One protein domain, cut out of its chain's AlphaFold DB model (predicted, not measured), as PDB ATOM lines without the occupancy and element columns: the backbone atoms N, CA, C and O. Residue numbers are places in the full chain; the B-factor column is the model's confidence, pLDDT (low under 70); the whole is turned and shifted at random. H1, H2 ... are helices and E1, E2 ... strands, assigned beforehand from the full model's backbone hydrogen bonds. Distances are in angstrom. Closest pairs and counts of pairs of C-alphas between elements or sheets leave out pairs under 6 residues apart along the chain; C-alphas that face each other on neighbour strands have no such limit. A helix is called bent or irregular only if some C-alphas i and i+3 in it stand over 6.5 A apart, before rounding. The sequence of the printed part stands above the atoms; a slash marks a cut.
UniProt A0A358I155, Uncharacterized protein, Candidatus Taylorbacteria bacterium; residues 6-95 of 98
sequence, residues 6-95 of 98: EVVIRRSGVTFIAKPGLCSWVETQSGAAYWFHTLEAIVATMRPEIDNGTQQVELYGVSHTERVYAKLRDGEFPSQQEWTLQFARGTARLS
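Overview. This is residues 6 to 95 of the 98 residues of an uncharacterized protein of Candidatus Taylorbacteria bacterium (UniProt A0A358I155). A six-stranded sheet, curled like part of a barrel, wraps round one helix, H2, while a second helix, H1, packs at one end of this trough near the end of E3. The trough is open: its edge strands E1 and E6 stay apart, and H2 lies between them. The printed part has 90 residues, with two named helices and six named strands in the order E1, E2, H1, H2, E3, E4, E5, E6. The sheet is mixed, in the order E1, E2, E3, E4, E5, E6, with E2 and E3 parallel and the other neighbours antiparallel, and the class is mixed, helices and strands. The whole is compact, with a radius of gyration of the C-alphas of 12.3 A, yet elongated, spanning 38 by 24 by 21 A.

Along the chain. E1 is residues 7 to 11, 12.9 A long, beginning at C-alpha 7 at (-44.547, 60.916, 5.350). E2 is residues 14 to 18, 12.7 A long. H1 is residues 20 to 30, 15.2 A long. H2, the longest helix, is residues 35 to 49, 22.0 A from C-alpha 35 at (-52.738, 53.847, 8.958) to C-alpha 49. H2 is irregular, but only just: C-alphas 45 and 48 are 6.8 A apart. E3 is residues 56 to 62, 20.0 A long, and E4 is residues 67 to 73, 19.4 A long. E5, the longest strand, is residues 79 to 88, 29.2 A long. E6 is residues 91 to 95, 13.5 A long, ending at C-alpha 95 at (-53.529, 64.772, 24.456).

Arrangement. The sheet is strongly twisted, and from edge to edge the way across it turns by 128 degrees. E1 and E2 form an antiparallel hairpin, with N 9 and O 16 at 2.8 A. E2 and E3 are parallel, with N 57 and O 15 at 2.8 A; with H1 and H2 between them they form a strand-helix-strand unit, two parallel neighbour strands joined through helices, and its crossover is left-handed. E3, E4, E5 and E6 form a meander, each strand the antiparallel neighbour of the one before. Its hairpins have N 60 and O 69 at 2.8 A between E3 and E4, N 70 and O 81 at 2.8 A between E4 and E5, and N 86 and O 93 at 2.9 A between E5 and E6. The pairing of E5 is staggered: residues 79 to 84 pair with E4 and residues 84 to 88 with E6. H2 is on one face of the sheet, an arrangement in two layers, and the sheet curls round it. The closest C-alphas of H2 and E6 are those of Thr 38 and Ala 92, 6.4 A apart. The closest of H2 and E1 are those of Ile 9 and Glu 40, 7.3 A apart. H1 is on the sheet at a height of 6.7 A, only just over none of the strands, with two of its C-alphas falling on E3 and two on E6. The closest C-alphas of H1 and E3 are those of Leu 22 and Gly 61, 4.2 A apart. H1 and H2 touch, H2 with residues 35 to 39 alone, and the C-alphas of Glu 27 and Trp 35 are the closest at 4.6 A. Their lines stand at a steep tilt of 69 degrees, only just short of about perpendicular, and run opposite ways. In H1 every O i to N i+4 pair is within hydrogen-bond range, in H2 9 of 11.

Size, cuts and confidence. The two C-alphas farthest apart are those of Glu 76 and Arg 89, 40.4 A. The printed part has no cut, and no link is long; the link from H2 to E3 is short, and the others are tight. The mean pLDDT of the printed part is 90.3, and residues 75, 76 and 90 are under 70.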
ATOM      1  N   GLU A   6     -40.533  58.202   5.786       94.50
ATOM      2  CA  GLU A   6     -41.176  59.394   6.340       94.50
ATOM      3  C   GLU A   6     -42.304  59.887   5.427       94.50
ATOM      4  O   GLU A   6     -42.247  59.751   4.204       94.50
ATOM      5  N   VAL A   7     -43.342  60.450   6.039       96.56
ATOM      6  CA  VAL A   7     -44.547  60.916   5.350       96.56
ATOM      7  C   VAL A   7     -44.700  62.412   5.553       96.56
ATOM      8  O   VAL A   7     -44.648  62.902   6.681       96.56
ATOM      9  N   VAL A   8     -44.932  63.131   4.457       97.06
ATOM     10  CA  VAL A   8     -45.150  64.579   4.469       97.06
ATOM     11  C   VAL A   8     -46.638  64.881   4.316       97.06
ATOM     12  O   VAL A   8     -47.248  64.511   3.316       97.06
ATOM     13  N   ILE A   9     -47.216  65.594   5.286       96.75
ATOM     14  CA  ILE A   9     -48.621  66.022   5.296       96.75
ATOM     15  C   ILE A   9     -48.663  67.547   5.386       96.75
ATOM     16  O   ILE A   9     -48.149  68.138   6.334       96.75
ATOM     17  N   ARG A  10     -49.292  68.209   4.410       94.88
ATOM     18  CA  ARG A  10     -49.482  69.668   4.430       94.88
ATOM     19  C   ARG A  10     -50.863  70.006   4.969       94.88
ATOM     20  O   ARG A  10     -51.860  69.540   4.423       94.88
ATOM     21  N   ARG A  11     -50.935  70.837   6.011       92.31
ATOM     22  CA  ARG A  11     -52.211  71.237   6.616       92.31
ATOM     23  C   ARG A  11     -52.187  72.670   7.128       92.31
ATOM     24  O   ARG A  11     -51.357  73.028   7.958       92.31
ATOM     25  N   SER A  12     -53.132  73.480   6.649       89.25
ATOM     26  CA  SER A  12     -53.327  74.877   7.073       89.25
ATOM     27  C   SER A  12     -52.019  75.685   7.091       89.25
ATOM     28  O   SER A  12     -51.681  76.302   8.103       89.25
ATOM     29  N   GLY A  13     -51.255  75.603   5.995       88.38
ATOM     30  CA  GLY A  13     -49.983  76.316   5.811       88.38
ATOM     31  C   GLY A  13     -48.758  75.706   6.506       88.38
ATOM     32  O   GLY A  13     -47.671  76.249   6.354       88.38
ATOM     33  N   VAL A  14     -48.904  74.587   7.224       92.75
ATOM     34  CA  VAL A  14     -47.814  73.926   7.965       92.75
ATOM     35  C   VAL A  14     -47.474  72.582   7.326       92.75
ATOM     36  O   VAL A  14     -48.369  71.826   6.932       92.75
ATOM     37  N   THR A  15     -46.182  72.277   7.227       95.38
ATOM     38  CA  THR A  15     -45.663  71.003   6.716       95.38
ATOM     39  C   THR A  15     -45.322  70.072   7.876       95.38
ATOM     40  O   THR A  15     -44.349  70.296   8.590       95.38
ATOM     41  N   PHE A  16     -46.095  69.004   8.051       96.50
ATOM     42  CA  PHE A  16     -45.821  67.949   9.023       96.50
ATOM     43  C   PHE A  16     -45.010  66.833   8.367       96.50
ATOM     44  O   PHE A  16     -45.354  66.380   7.278       96.50
ATOM     45  N   ILE A  17     -43.954  66.375   9.034       97.25
ATOM     46  CA  ILE A  17     -43.086  65.283   8.587       97.25
ATOM     47  C   ILE A  17     -43.128  64.188   9.646       97.25
ATOM     48  O   ILE A  17     -42.454  64.279  10.673       97.25
ATOM     49  N   ALA A  18     -43.928  63.156   9.408       96.75
ATOM     50  CA  ALA A  18     -44.001  61.991  10.272       96.75
ATOM     51  C   ALA A  18     -42.829  61.055   9.989       96.75
ATOM     52  O   ALA A  18     -42.661  60.570   8.872       96.75
ATOM     53  N   LYS A  19     -41.998  60.811  11.003       96.94
ATOM     54  CA  LYS A  19     -40.804  59.975  10.864       96.94
ATOM     55  C   LYS A  19     -41.161  58.479  10.833       96.94
ATOM     56  O   LYS A  19     -42.175  58.090  11.418       96.94
ATOM     57  N   PRO A  20     -40.306  57.620  10.236       95.06
ATOM     58  CA  PRO A  20     -40.586  56.195  10.011       95.06
ATOM     59  C   PRO A  20     -41.093  55.430  11.237       95.06
ATOM     60  O   PRO A  20     -41.995  54.600  11.126       95.06
ATOM     61  N   GLY A  21     -40.542  55.724  12.420       93.88
ATOM     62  CA  GLY A  21     -40.956  55.088  13.674       93.88
ATOM     63  C   GLY A  21     -42.405  55.397  14.058       93.88
ATOM     64  O   GLY A  21     -43.126  54.495  14.477       93.88
ATOM     65  N   LEU A  22     -42.864  56.639  13.848       95.00
ATOM     66  CA  LEU A  22     -44.264  57.009  14.068       95.00
ATOM     67  C   LEU A  22     -45.169  56.324  13.041       95.00
ATOM     68  O   LEU A  22     -46.173  55.734  13.425       95.00
ATOM     69  N   CYS A  23     -44.795  56.353  11.759       94.81
ATOM     70  CA  CYS A  23     -45.570  55.711  10.695       94.81
ATOM     71  C   CYS A  23     -45.750  54.209  10.956       94.81
ATOM     72  O   CYS A  23     -46.870  53.705  10.922       94.81
ATOM     73  N   SER A  24     -44.660  53.514  11.296       93.88
ATOM     74  CA  SER A  24     -44.674  52.074  11.600       93.88
ATOM     75  C   SER A  24     -45.531  51.753  12.821       93.88
ATOM     76  O   SER A  24     -46.250  50.753  12.850       93.88
ATOM     77  N   TRP A  25     -45.493  52.615  13.837       93.69
ATOM     78  CA  TRP A  25     -46.319  52.447  15.024       93.69
ATOM     79  C   TRP A  25     -47.809  52.635  14.714       93.69
ATOM     80  O   TRP A  25     -48.612  51.777  15.079       93.69
ATOM     81  N   VAL A  26     -48.176  53.695  13.987       93.81
ATOM     82  CA  VAL A  26     -49.564  53.945  13.566       93.81
ATOM     83  C   VAL A  26     -50.084  52.802  12.689       93.81
ATOM     84  O   VAL A  26     -51.216  52.359  12.892       93.81
ATOM     85  N   GLU A  27     -49.262  52.275  11.774       93.50
ATOM     86  CA  GLU A  27     -49.606  51.096  10.969       93.50
ATOM     87  C   GLU A  27     -49.870  49.868  11.832       93.50
ATOM     88  O   GLU A  27     -50.909  49.227  11.680       93.50
ATOM     89  N   THR A  28     -48.985  49.581  12.787       92.62
ATOM     90  CA  THR A  28     -49.138  48.435  13.691       92.62
ATOM     91  C   THR A  28     -50.451  48.494  14.478       92.62
ATOM     92  O   THR A  28     -51.083  47.465  14.694       92.62
ATOM     93  N   GLN A  29     -50.876  49.688  14.903       92.19
ATOM     94  CA  GLN A  29     -52.069  49.863  15.741       92.19
ATOM     95  C   GLN A  29     -53.377  49.959  14.943       92.19
ATOM     96  O   GLN A  29     -54.434  49.576  15.442       92.19
ATOM     97  N   SER A  30     -53.318  50.474  13.714       90.44
ATOM     98  CA  SER A  30     -54.513  50.814  12.916       90.44
ATOM     99  C   SER A  30     -54.731  49.871  11.729       90.44
ATOM    100  O   SER A  30     -55.795  49.880  11.114       90.44
ATOM    101  N   GLY A  31     -53.729  49.052  11.405       91.12
ATOM    102  CA  GLY A  31     -53.707  48.173  10.244       91.12
ATOM    103  C   GLY A  31     -53.279  48.881   8.954       91.12
ATOM    104  O   GLY A  31     -53.501  50.078   8.756       91.12
ATOM    105  N   ALA A  32     -52.708  48.100   8.030       90.44
ATOM    106  CA  ALA A  32     -52.150  48.577   6.759       90.44
ATOM    107  C   ALA A  32     -53.159  49.319   5.854       90.44
ATOM    108  O   ALA A  32     -52.763  50.144   5.037       90.44
ATOM    109  N   ALA A  33     -54.462  49.067   6.000       90.62
ATOM    110  CA  ALA A  33     -55.492  49.738   5.205       90.62
ATOM    111  C   ALA A  33     -55.823  51.163   5.692       90.62
ATOM    112  O   ALA A  33     -56.277  51.984   4.899       90.62
ATOM    113  N   TYR A  34     -55.606  51.471   6.976       90.12
ATOM    114  CA  TYR A  34     -56.134  52.692   7.611       90.12
ATOM    115  C   TYR A  34     -55.066  53.583   8.245       90.12
ATOM    116  O   TYR A  34     -55.375  54.671   8.741       90.12
ATOM    117  N   TRP A  35     -53.806  53.149   8.248       93.06
ATOM    118  CA  TRP A  35     -52.738  53.847   8.958       93.06
ATOM    119  C   TRP A  35     -52.511  55.275   8.459       93.06
ATOM    120  O   TRP A  35     -52.320  56.172   9.275       93.06
ATOM    121  N   PHE A  36     -52.592  55.508   7.146       93.69
ATOM    122  CA  PHE A  36     -52.390  56.840   6.580       93.69
ATOM    123  C   PHE A  36     -53.507  57.800   7.007       93.69
ATOM    124  O   PHE A  36     -53.223  58.871   7.529       93.69
ATOM    125  N   HIS A  37     -54.771  57.377   6.911       93.44
ATOM    126  CA  HIS A  37     -55.908  58.162   7.409       93.44
ATOM    127  C   HIS A  37     -55.828  58.416   8.918       93.44
ATOM    128  O   HIS A  37     -56.161  59.502   9.393       93.44
ATOM    129  N   THR A  38     -55.338  57.439   9.683       93.69
ATOM    130  CA  THR A  38     -55.115  57.610  11.123       93.69
ATOM    131  C   THR A  38     -54.025  58.651  11.385       93.69
ATOM    132  O   THR A  38     -54.196  59.521  12.238       93.69
ATOM    133  N   LEU A  39     -52.934  58.633  10.614       94.94
ATOM    134  CA  LEU A  39     -51.874  59.639  10.684       94.94
ATOM    135  C   LEU A  39     -52.383  61.042  10.306       94.94
ATOM    136  O   LEU A  39     -52.055  62.019  10.982       94.94
ATOM    137  N   GLU A  40     -53.228  61.159   9.281       94.81
ATOM    138  CA  GLU A  40     -53.875  62.424   8.918       94.81
ATOM    139  C   GLU A  40     -54.765  62.967  10.044       94.81
ATOM    140  O   GLU A  40     -54.781  64.179  10.277       94.81
ATOM    141  N   ALA A  41     -55.474  62.095  10.768       93.00
ATOM    142  CA  ALA A  41     -56.298  62.469  11.918       93.00
ATOM    143  C   ALA A  41     -55.456  62.924  13.125       93.00
ATOM    144  O   ALA A  41     -55.815  63.888  13.809       93.00
ATOM    145  N   ILE A  42     -54.299  62.296  13.353       93.94
ATOM    146  CA  ILE A  42     -53.303  62.739  14.342       93.94
ATOM    147  C   ILE A  42     -52.838  64.162  13.995       93.94
ATOM    148  O   ILE A  42     -52.938  65.067  14.824       93.94
ATOM    149  N   VAL A  43     -52.422  64.405  12.747       94.81
ATOM    150  CA  VAL A  43     -52.016  65.747  12.285       94.81
ATOM    151  C   VAL A  43     -53.170  66.753  12.374       94.81
ATOM    152  O   VAL A  43     -52.955  67.908  12.740       94.81
ATOM    153  N   ALA A  44     -54.402  66.326  12.080       92.50
ATOM    154  CA  ALA A  44     -55.605  67.145  12.230       92.50
ATOM    155  C   ALA A  44     -55.769  67.689  13.640       92.50
ATOM    156  O   ALA A  44     -56.036  68.874  13.820       92.50
ATOM    157  N   THR A  45     -55.621  66.789  14.606       91.50
ATOM    158  CA  THR A  45     -55.837  67.055  16.023       91.50
ATOM    159  C   THR A  45     -54.702  67.898  16.587       91.50
ATOM    160  O   THR A  45     -54.952  68.802  17.370       91.50
ATOM    161  N   MET A  46     -53.467  67.662  16.136       92.12
ATOM    162  CA  MET A  46     -52.297  68.418  16.581       92.12
ATOM    163  C   MET A  46     -52.268  69.851  16.036       92.12
ATOM    164  O   MET A  46     -51.830  70.766  16.725       92.12
ATOM    165  N   ARG A  47     -52.721  70.079  14.795       91.50
ATOM    166  CA  ARG A  47     -52.541  71.368  14.105       91.50
ATOM    167  C   ARG A  47     -53.033  72.603  14.885       91.50
ATOM    168  O   ARG A  47     -52.290  73.586  14.865       91.50
ATOM    169  N   PRO A  48     -54.221  72.617  15.520       90.94
ATOM    170  CA  PRO A  48     -54.697  73.766  16.296       90.94
ATOM    171  C   PRO A  48     -53.829  74.101  17.513       90.94
ATOM    172  O   PRO A  48     -53.921  75.207  18.032       90.94
ATOM    173  N   GLU A  49     -53.008  73.157  17.971       90.12
ATOM    174  CA  GLU A  49     -52.142  73.311  19.140       90.12
ATOM    175  C   GLU A  49     -50.718  73.756  18.782       90.12
ATOM    176  O   GLU A  49     -49.963  74.150  19.670       90.12
ATOM    177  N   ILE A  50     -50.353  73.697  17.498       88.56
ATOM    178  CA  ILE A  50     -49.065  74.177  16.996       88.56
ATOM    179  C   ILE A  50     -49.075  75.701  16.912       88.56
ATOM    180  O   ILE A  50     -50.021  76.298  16.388       88.56
ATOM    181  N   ASP A  51     -47.982  76.299  17.379       81.31
ATOM    182  CA  ASP A  51     -47.812  77.741  17.493       81.31
ATOM    183  C   ASP A  51     -48.005  78.458  16.145       81.31
ATOM    184  O   ASP A  51     -47.626  77.990  15.064       81.31
ATOM    185  N   ASN A  52     -48.623  79.639  16.210       76.50
ATOM    186  CA  ASN A  52     -48.806  80.489  15.040       76.50
ATOM    187  C   ASN A  52     -47.439  81.012  14.579       76.50
ATOM    188  O   ASN A  52     -46.802  81.780  15.290       76.50
ATOM    189  N   GLY A  53     -47.005  80.600  13.386       80.62
ATOM    190  CA  GLY A  53     -45.695  80.946  12.820       80.62
ATOM    191  C   GLY A  53     -44.855  79.728  12.437       80.62
ATOM    192  O   GLY A  53     -43.973  79.841  11.587       80.62
ATOM    193  N   THR A  54     -45.172  78.543  12.970       89.12
ATOM    194  CA  THR A  54     -44.471  77.312  12.597       89.12
ATOM    195  C   THR A  54     -44.743  76.928  11.148       89.12
ATOM    196  O   THR A  54     -45.891  76.747  10.750       89.12
ATOM    197  N   GLN A  55     -43.682  76.758  10.359       90.19
ATOM    198  CA  GLN A  55     -43.786  76.351   8.953       90.19
ATOM    199  C   GLN A  55     -43.613  74.844   8.775       90.19
ATOM    200  O   GLN A  55     -44.241  74.241   7.901       90.19
ATOM    201  N   GLN A  56     -42.780  74.226   9.614       94.25
ATOM    202  CA  GLN A  56     -42.468  72.807   9.539       94.25
ATOM    203  C   GLN A  56     -42.475  72.162  10.925       94.25
ATOM    204  O   GLN A  56     -41.971  72.729  11.892       94.25
ATOM    205  N   VAL A  57     -43.029  70.954  11.009       94.94
ATOM    206  CA  VAL A  57     -43.136  70.166  12.238       94.94
ATOM    207  C   VAL A  57     -42.652  68.747  11.962       94.94
ATOM    208  O   VAL A  57     -43.218  68.052  11.124       94.94
ATOM    209  N   GLU A  58     -41.621  68.289  12.664       96.38
ATOM    210  CA  GLU A  58     -41.156  66.899  12.587       96.38
ATOM    211  C   GLU A  58     -41.765  66.081  13.725       96.38
ATOM    212  O   GLU A  58     -41.571  66.420  14.889       96.38
ATOM    213  N   LEU A  59     -42.476  65.003  13.392       96.31
ATOM    214  CA  LEU A  59     -43.186  64.155  14.346       96.31
ATOM    215  C   LEU A  59     -42.450  62.836  14.567       96.31
ATOM    216  O   LEU A  59     -42.173  62.092  13.624       96.31
ATOM    217  N   TYR A  60     -42.200  62.518  15.832       95.62
ATOM    218  CA  TYR A  60     -41.534  61.301  16.281       95.62
ATOM    219  C   TYR A  60     -42.450  60.543  17.236       95.62
ATOM    220  O   TYR A  60     -43.028  61.140  18.136       95.62
ATOM    221  N   GLY A  61     -42.566  59.228  17.059       93.06
ATOM    222  CA  GLY A  61     -43.349  58.358  17.933       93.06
ATOM    223  C   GLY A  61     -42.445  57.480  18.789       93.06
ATOM    224  O   GLY A  61     -41.489  56.900  18.276       93.06
ATOM    225  N   VAL A  62     -42.767  57.361  20.074       91.88
ATOM    226  CA  VAL A  62     -42.102  56.473  21.030       91.88
ATOM    227  C   VAL A  62     -43.155  55.521  21.588       91.88
ATOM    228  O   VAL A  62     -43.828  55.801  22.577       91.88
ATOM    229  N   SER A  63     -43.326  54.388  20.903       85.56
ATOM    230  CA  SER A  63     -44.463  53.481  21.105       85.56
ATOM    231  C   SER A  63     -44.566  52.902  22.517       85.56
ATOM    232  O   SER A  63     -45.667  52.766  23.035       85.56
ATOM    233  N   HIS A  64     -43.439  52.602  23.165       87.88
ATOM    234  CA  HIS A  64     -43.414  52.013  24.508       87.88
ATOM    235  C   HIS A  64     -43.825  52.986  25.623       87.88
ATOM    236  O   HIS A  64     -44.153  52.542  26.718       87.88
ATOM    237  N   THR A  65     -43.800  54.297  25.365       88.19
ATOM    238  CA  THR A  65     -44.263  55.324  26.314       88.19
ATOM    239  C   THR A  65     -45.560  55.994  25.883       88.19
ATOM    240  O   THR A  65     -46.007  56.917  26.559       88.19
ATOM    241  N   GLU A  66     -46.148  55.561  24.765       91.19
ATOM    242  CA  GLU A  66     -47.303  56.212  24.145       91.19
ATOM    243  C   GLU A  66     -47.069  57.706  23.852       91.19
ATOM    244  O   GLU A  66     -48.006  58.499  23.866       91.19
ATOM    245  N   ARG A  67     -45.820  58.128  23.600       93.00
ATOM    246  CA  ARG A  67     -45.486  59.546  23.392       93.00
ATOM    247  C   ARG A  67     -45.279  59.891  21.928       93.00
ATOM    248  O   ARG A  67     -44.671  59.135  21.170       93.00
ATOM    249  N   VAL A  68     -45.723  61.088  21.564       94.38
ATOM    250  CA  VAL A  68     -45.379  61.757  20.312       94.38
ATOM    251  C   VAL A  68     -44.658  63.054  20.633       94.38
ATOM    252  O   VAL A  68     -45.172  63.890  21.370       94.38
ATOM    253  N   TYR A  69     -43.481  63.222  20.044       93.31
ATOM    254  CA  TYR A  69     -42.677  64.432  20.133       93.31
ATOM    255  C   TYR A  69     -42.785  65.180  18.811       93.31
ATOM    256  O   TYR A  69     -42.607  64.577  17.749       93.31
ATOM    257  N   ALA A  70     -43.027  66.484  18.869       92.62
ATOM    258  CA  ALA A  70     -42.929  67.359  17.716       92.62
ATOM    259  C   ALA A  70     -41.763  68.326  17.892       92.62
ATOM    260  O   ALA A  70     -41.680  69.025  18.899       92.62
ATOM    261  N   LYS A  71     -40.885  68.390  16.893       93.38
ATOM    262  CA  LYS A  71     -39.912  69.477  16.757       93.38
ATOM    263  C   LYS A  71     -40.482  70.508  15.799       93.38
ATOM    264  O   LYS A  71     -40.692  70.201  14.624       93.38
ATOM    265  N   LEU A  72     -40.755  71.700  16.306       91.94
ATOM    266  CA  LEU A  72     -41.271  72.823  15.542       91.94
ATOM    267  C   LEU A  72     -40.067  73.582  14.984       91.94
ATOM    268  O   LEU A  72     -39.117  73.886  15.703       91.94
ATOM    269  N   ARG A  73     -40.085  73.835  13.678       85.94
ATOM    270  CA  ARG A  73     -39.072  74.630  12.988       85.94
ATOM    271  C   ARG A  73     -39.726  75.900  12.464       85.94
ATOM    272  O   ARG A  73     -40.489  75.874  11.495       85.94
ATOM    273  N   ASP A  74     -39.427  76.991  13.144       76.06
ATOM    274  CA  ASP A  74     -39.939  78.341  12.916       76.06
ATOM    275  C   ASP A  74     -38.817  79.395  12.831       76.06
ATOM    276  O   ASP A  74     -39.089  80.592  12.806       76.06
ATOM    277  N   GLY A  75     -37.556  78.967  12.716       68.44
ATOM    278  CA  GLY A  75     -36.405  79.858  12.595       68.44
ATOM    279  C   GLY A  75     -35.121  79.226  13.126       68.44
ATOM    280  O   GLY A  75     -34.879  78.035  12.935       68.44
ATOM    281  N   GLU A  76     -34.295  80.041  13.783       68.50
ATOM    282  CA  GLU A  76     -32.956  79.669  14.264       68.50
ATOM    283  C   GLU A  76     -32.978  78.741  15.494       68.50
ATOM    284  O   GLU A  76     -32.043  77.966  15.701       68.50
ATOM    285  N   PHE A  77     -34.060  78.759  16.280       73.31
ATOM    286  CA  PHE A  77     -34.184  77.982  17.515       73.31
ATOM    287  C   PHE A  77     -35.387  77.038  17.453       73.31
ATOM    288  O   PHE A  77     -36.516  77.487  17.633       73.31
ATOM    289  N   PRO A  78     -35.181  75.731  17.215       78.69
ATOM    290  CA  PRO A  78     -36.283  74.783  17.201       78.69
ATOM    291  C   PRO A  78     -36.877  74.628  18.603       78.69
ATOM    292  O   PRO A  78     -36.151  74.379  19.568       78.69
ATOM    293  N   SER A  79     -38.201  74.712  18.706       86.94
ATOM    294  CA  SER A  79     -38.931  74.371  19.929       86.94
ATOM    295  C   SER A  79     -39.434  72.923  19.880       86.94
ATOM    296  O   SER A  79     -39.595  72.326  18.811       86.94
ATOM    297  N   GLN A  80     -39.636  72.311  21.050       90.38
ATOM    298  CA  GLN A  80     -40.158  70.949  21.180       90.38
ATOM    299  C   GLN A  80     -41.482  70.969  21.944       90.38
ATOM    300  O   GLN A  80     -41.604  71.648  22.960       90.38
ATOM    301  N   GLN A  81     -42.453  70.195  21.467       91.44
ATOM    302  CA  GLN A  81     -43.737  69.963  22.130       91.44
ATOM    303  C   GLN A  81     -44.027  68.454  22.196       91.44
ATOM    304  O   GLN A  81     -43.529  67.688  21.366       91.44
ATOM    305  N   GLU A  82     -44.812  68.012  23.184       93.81
ATOM    306  CA  GLU A  82     -45.077  66.587  23.437       93.81
ATOM    307  C   GLU A  82     -46.566  66.295  23.662       93.81
ATOM    308  O   GLU A  82     -47.298  67.081  24.266       93.81
ATOM    309  N   TRP A  83     -46.999  65.117  23.212       94.31
ATOM    310  CA  TRP A  83     -48.351  64.593  23.392       94.31
ATOM    311  C   TRP A  83     -48.307  63.130  23.821       94.31
ATOM    312  O   TRP A  83     -47.385  62.390  23.471       94.31
ATOM    313  N   THR A  84     -49.354  62.687  24.508       94.69
ATOM    314  CA  THR A  84     -49.705  61.269  24.571       94.69
ATOM    315  C   THR A  84     -50.519  60.892  23.339       94.69
ATOM    316  O   THR A  84     -51.382  61.656  22.902       94.69
ATOM    317  N   LEU A  85     -50.242  59.723  22.767       94.31
ATOM    318  CA  LEU A  85     -50.952  59.148  21.633       94.31
ATOM    319  C   LEU A  85     -51.498  57.779  22.025       94.31
ATOM    320  O   LEU A  85     -50.746  56.825  22.203       94.31
ATOM    321  N   GLN A  86     -52.820  57.697  22.113       92.31
ATOM    322  CA  GLN A  86     -53.539  56.478  22.459       92.31
ATOM    323  C   GLN A  86     -54.380  56.011  21.281       92.31
ATOM    324  O   GLN A  86     -54.970  56.823  20.566       92.31
ATOM    325  N   PHE A  87     -54.478  54.698  21.099       87.75
ATOM    326  CA  PHE A  87     -55.296  54.096  20.053       87.75
ATOM    327  C   PHE A  87     -56.532  53.445  20.670       87.75
ATOM    328  O   PHE A  87     -56.448  52.736  21.671       87.75
ATOM    329  N   ALA A  88     -57.696  53.670  20.068       81.44
ATOM    330  CA  ALA A  88     -58.948  53.056  20.484       81.44
ATOM    331  C   ALA A  88     -59.780  52.696  19.253       81.44
ATOM    332  O   ALA A  88     -60.177  53.577  18.496       81.44
ATOM    333  N   ARG A  89     -60.068  51.401  19.056       70.88
ATOM    334  CA  ARG A  89     -60.995  50.894  18.020       70.88
ATOM    335  C   ARG A  89     -60.788  51.530  16.628       70.88
ATOM    336  O   ARG A  89     -61.738  52.019  16.028       70.88
ATOM    337  N   GLY A  90     -59.548  51.553  16.132       67.06
ATOM    338  CA  GLY A  90     -59.220  52.119  14.813       67.06
ATOM    339  C   GLY A  90     -59.179  53.650  14.755       67.06
ATOM    340  O   GLY A  90     -59.123  54.221  13.673       67.06
ATOM    341  N   THR A  91     -59.200  54.322  15.907       77.81
ATOM    342  CA  THR A  91     -59.001  55.770  16.027       77.81
ATOM    343  C   THR A  91     -57.777  56.074  16.880       77.81
ATOM    344  O   THR A  91     -57.373  55.262  17.716       77.81
ATOM    345  N   ALA A  92     -57.196  57.251  16.672       88.25
ATOM    346  CA  ALA A  92     -56.081  57.772  17.445       88.25
ATOM    347  C   ALA A  92     -56.519  59.025  18.207       88.25
ATOM    348  O   ALA A  92     -57.138  59.926  17.639       88.25
ATOM    349  N   ARG A  93     -56.185  59.088  19.495       88.75
ATOM    350  CA  ARG A  93     -56.428  60.230  20.373       88.75
ATOM    351  C   ARG A  93     -55.095  60.826  20.802       88.75
ATOM    352  O   ARG A  93     -54.260  60.121  21.359       88.75
ATOM    353  N   LEU A  94     -54.941  62.129  20.588       91.12
ATOM    354  CA  LEU A  94     -53.830  62.921  21.107       91.12
ATOM    355  C   LEU A  94     -54.260  63.704  22.350       91.12
ATOM    356  O   LEU A  94     -55.387  64.196  22.404       91.12
ATOM    357  N   SER A  95     -53.369  63.835  23.331       90.38
ATOM    358  CA  SER A  95     -53.529  64.772  24.456       90.38
ATOM    359  C   SER A  95     -52.197  65.455  24.762       90.38
ATOM    360  O   SER A  95     -51.193  64.773  24.954       90.38
TER     361      SER A  95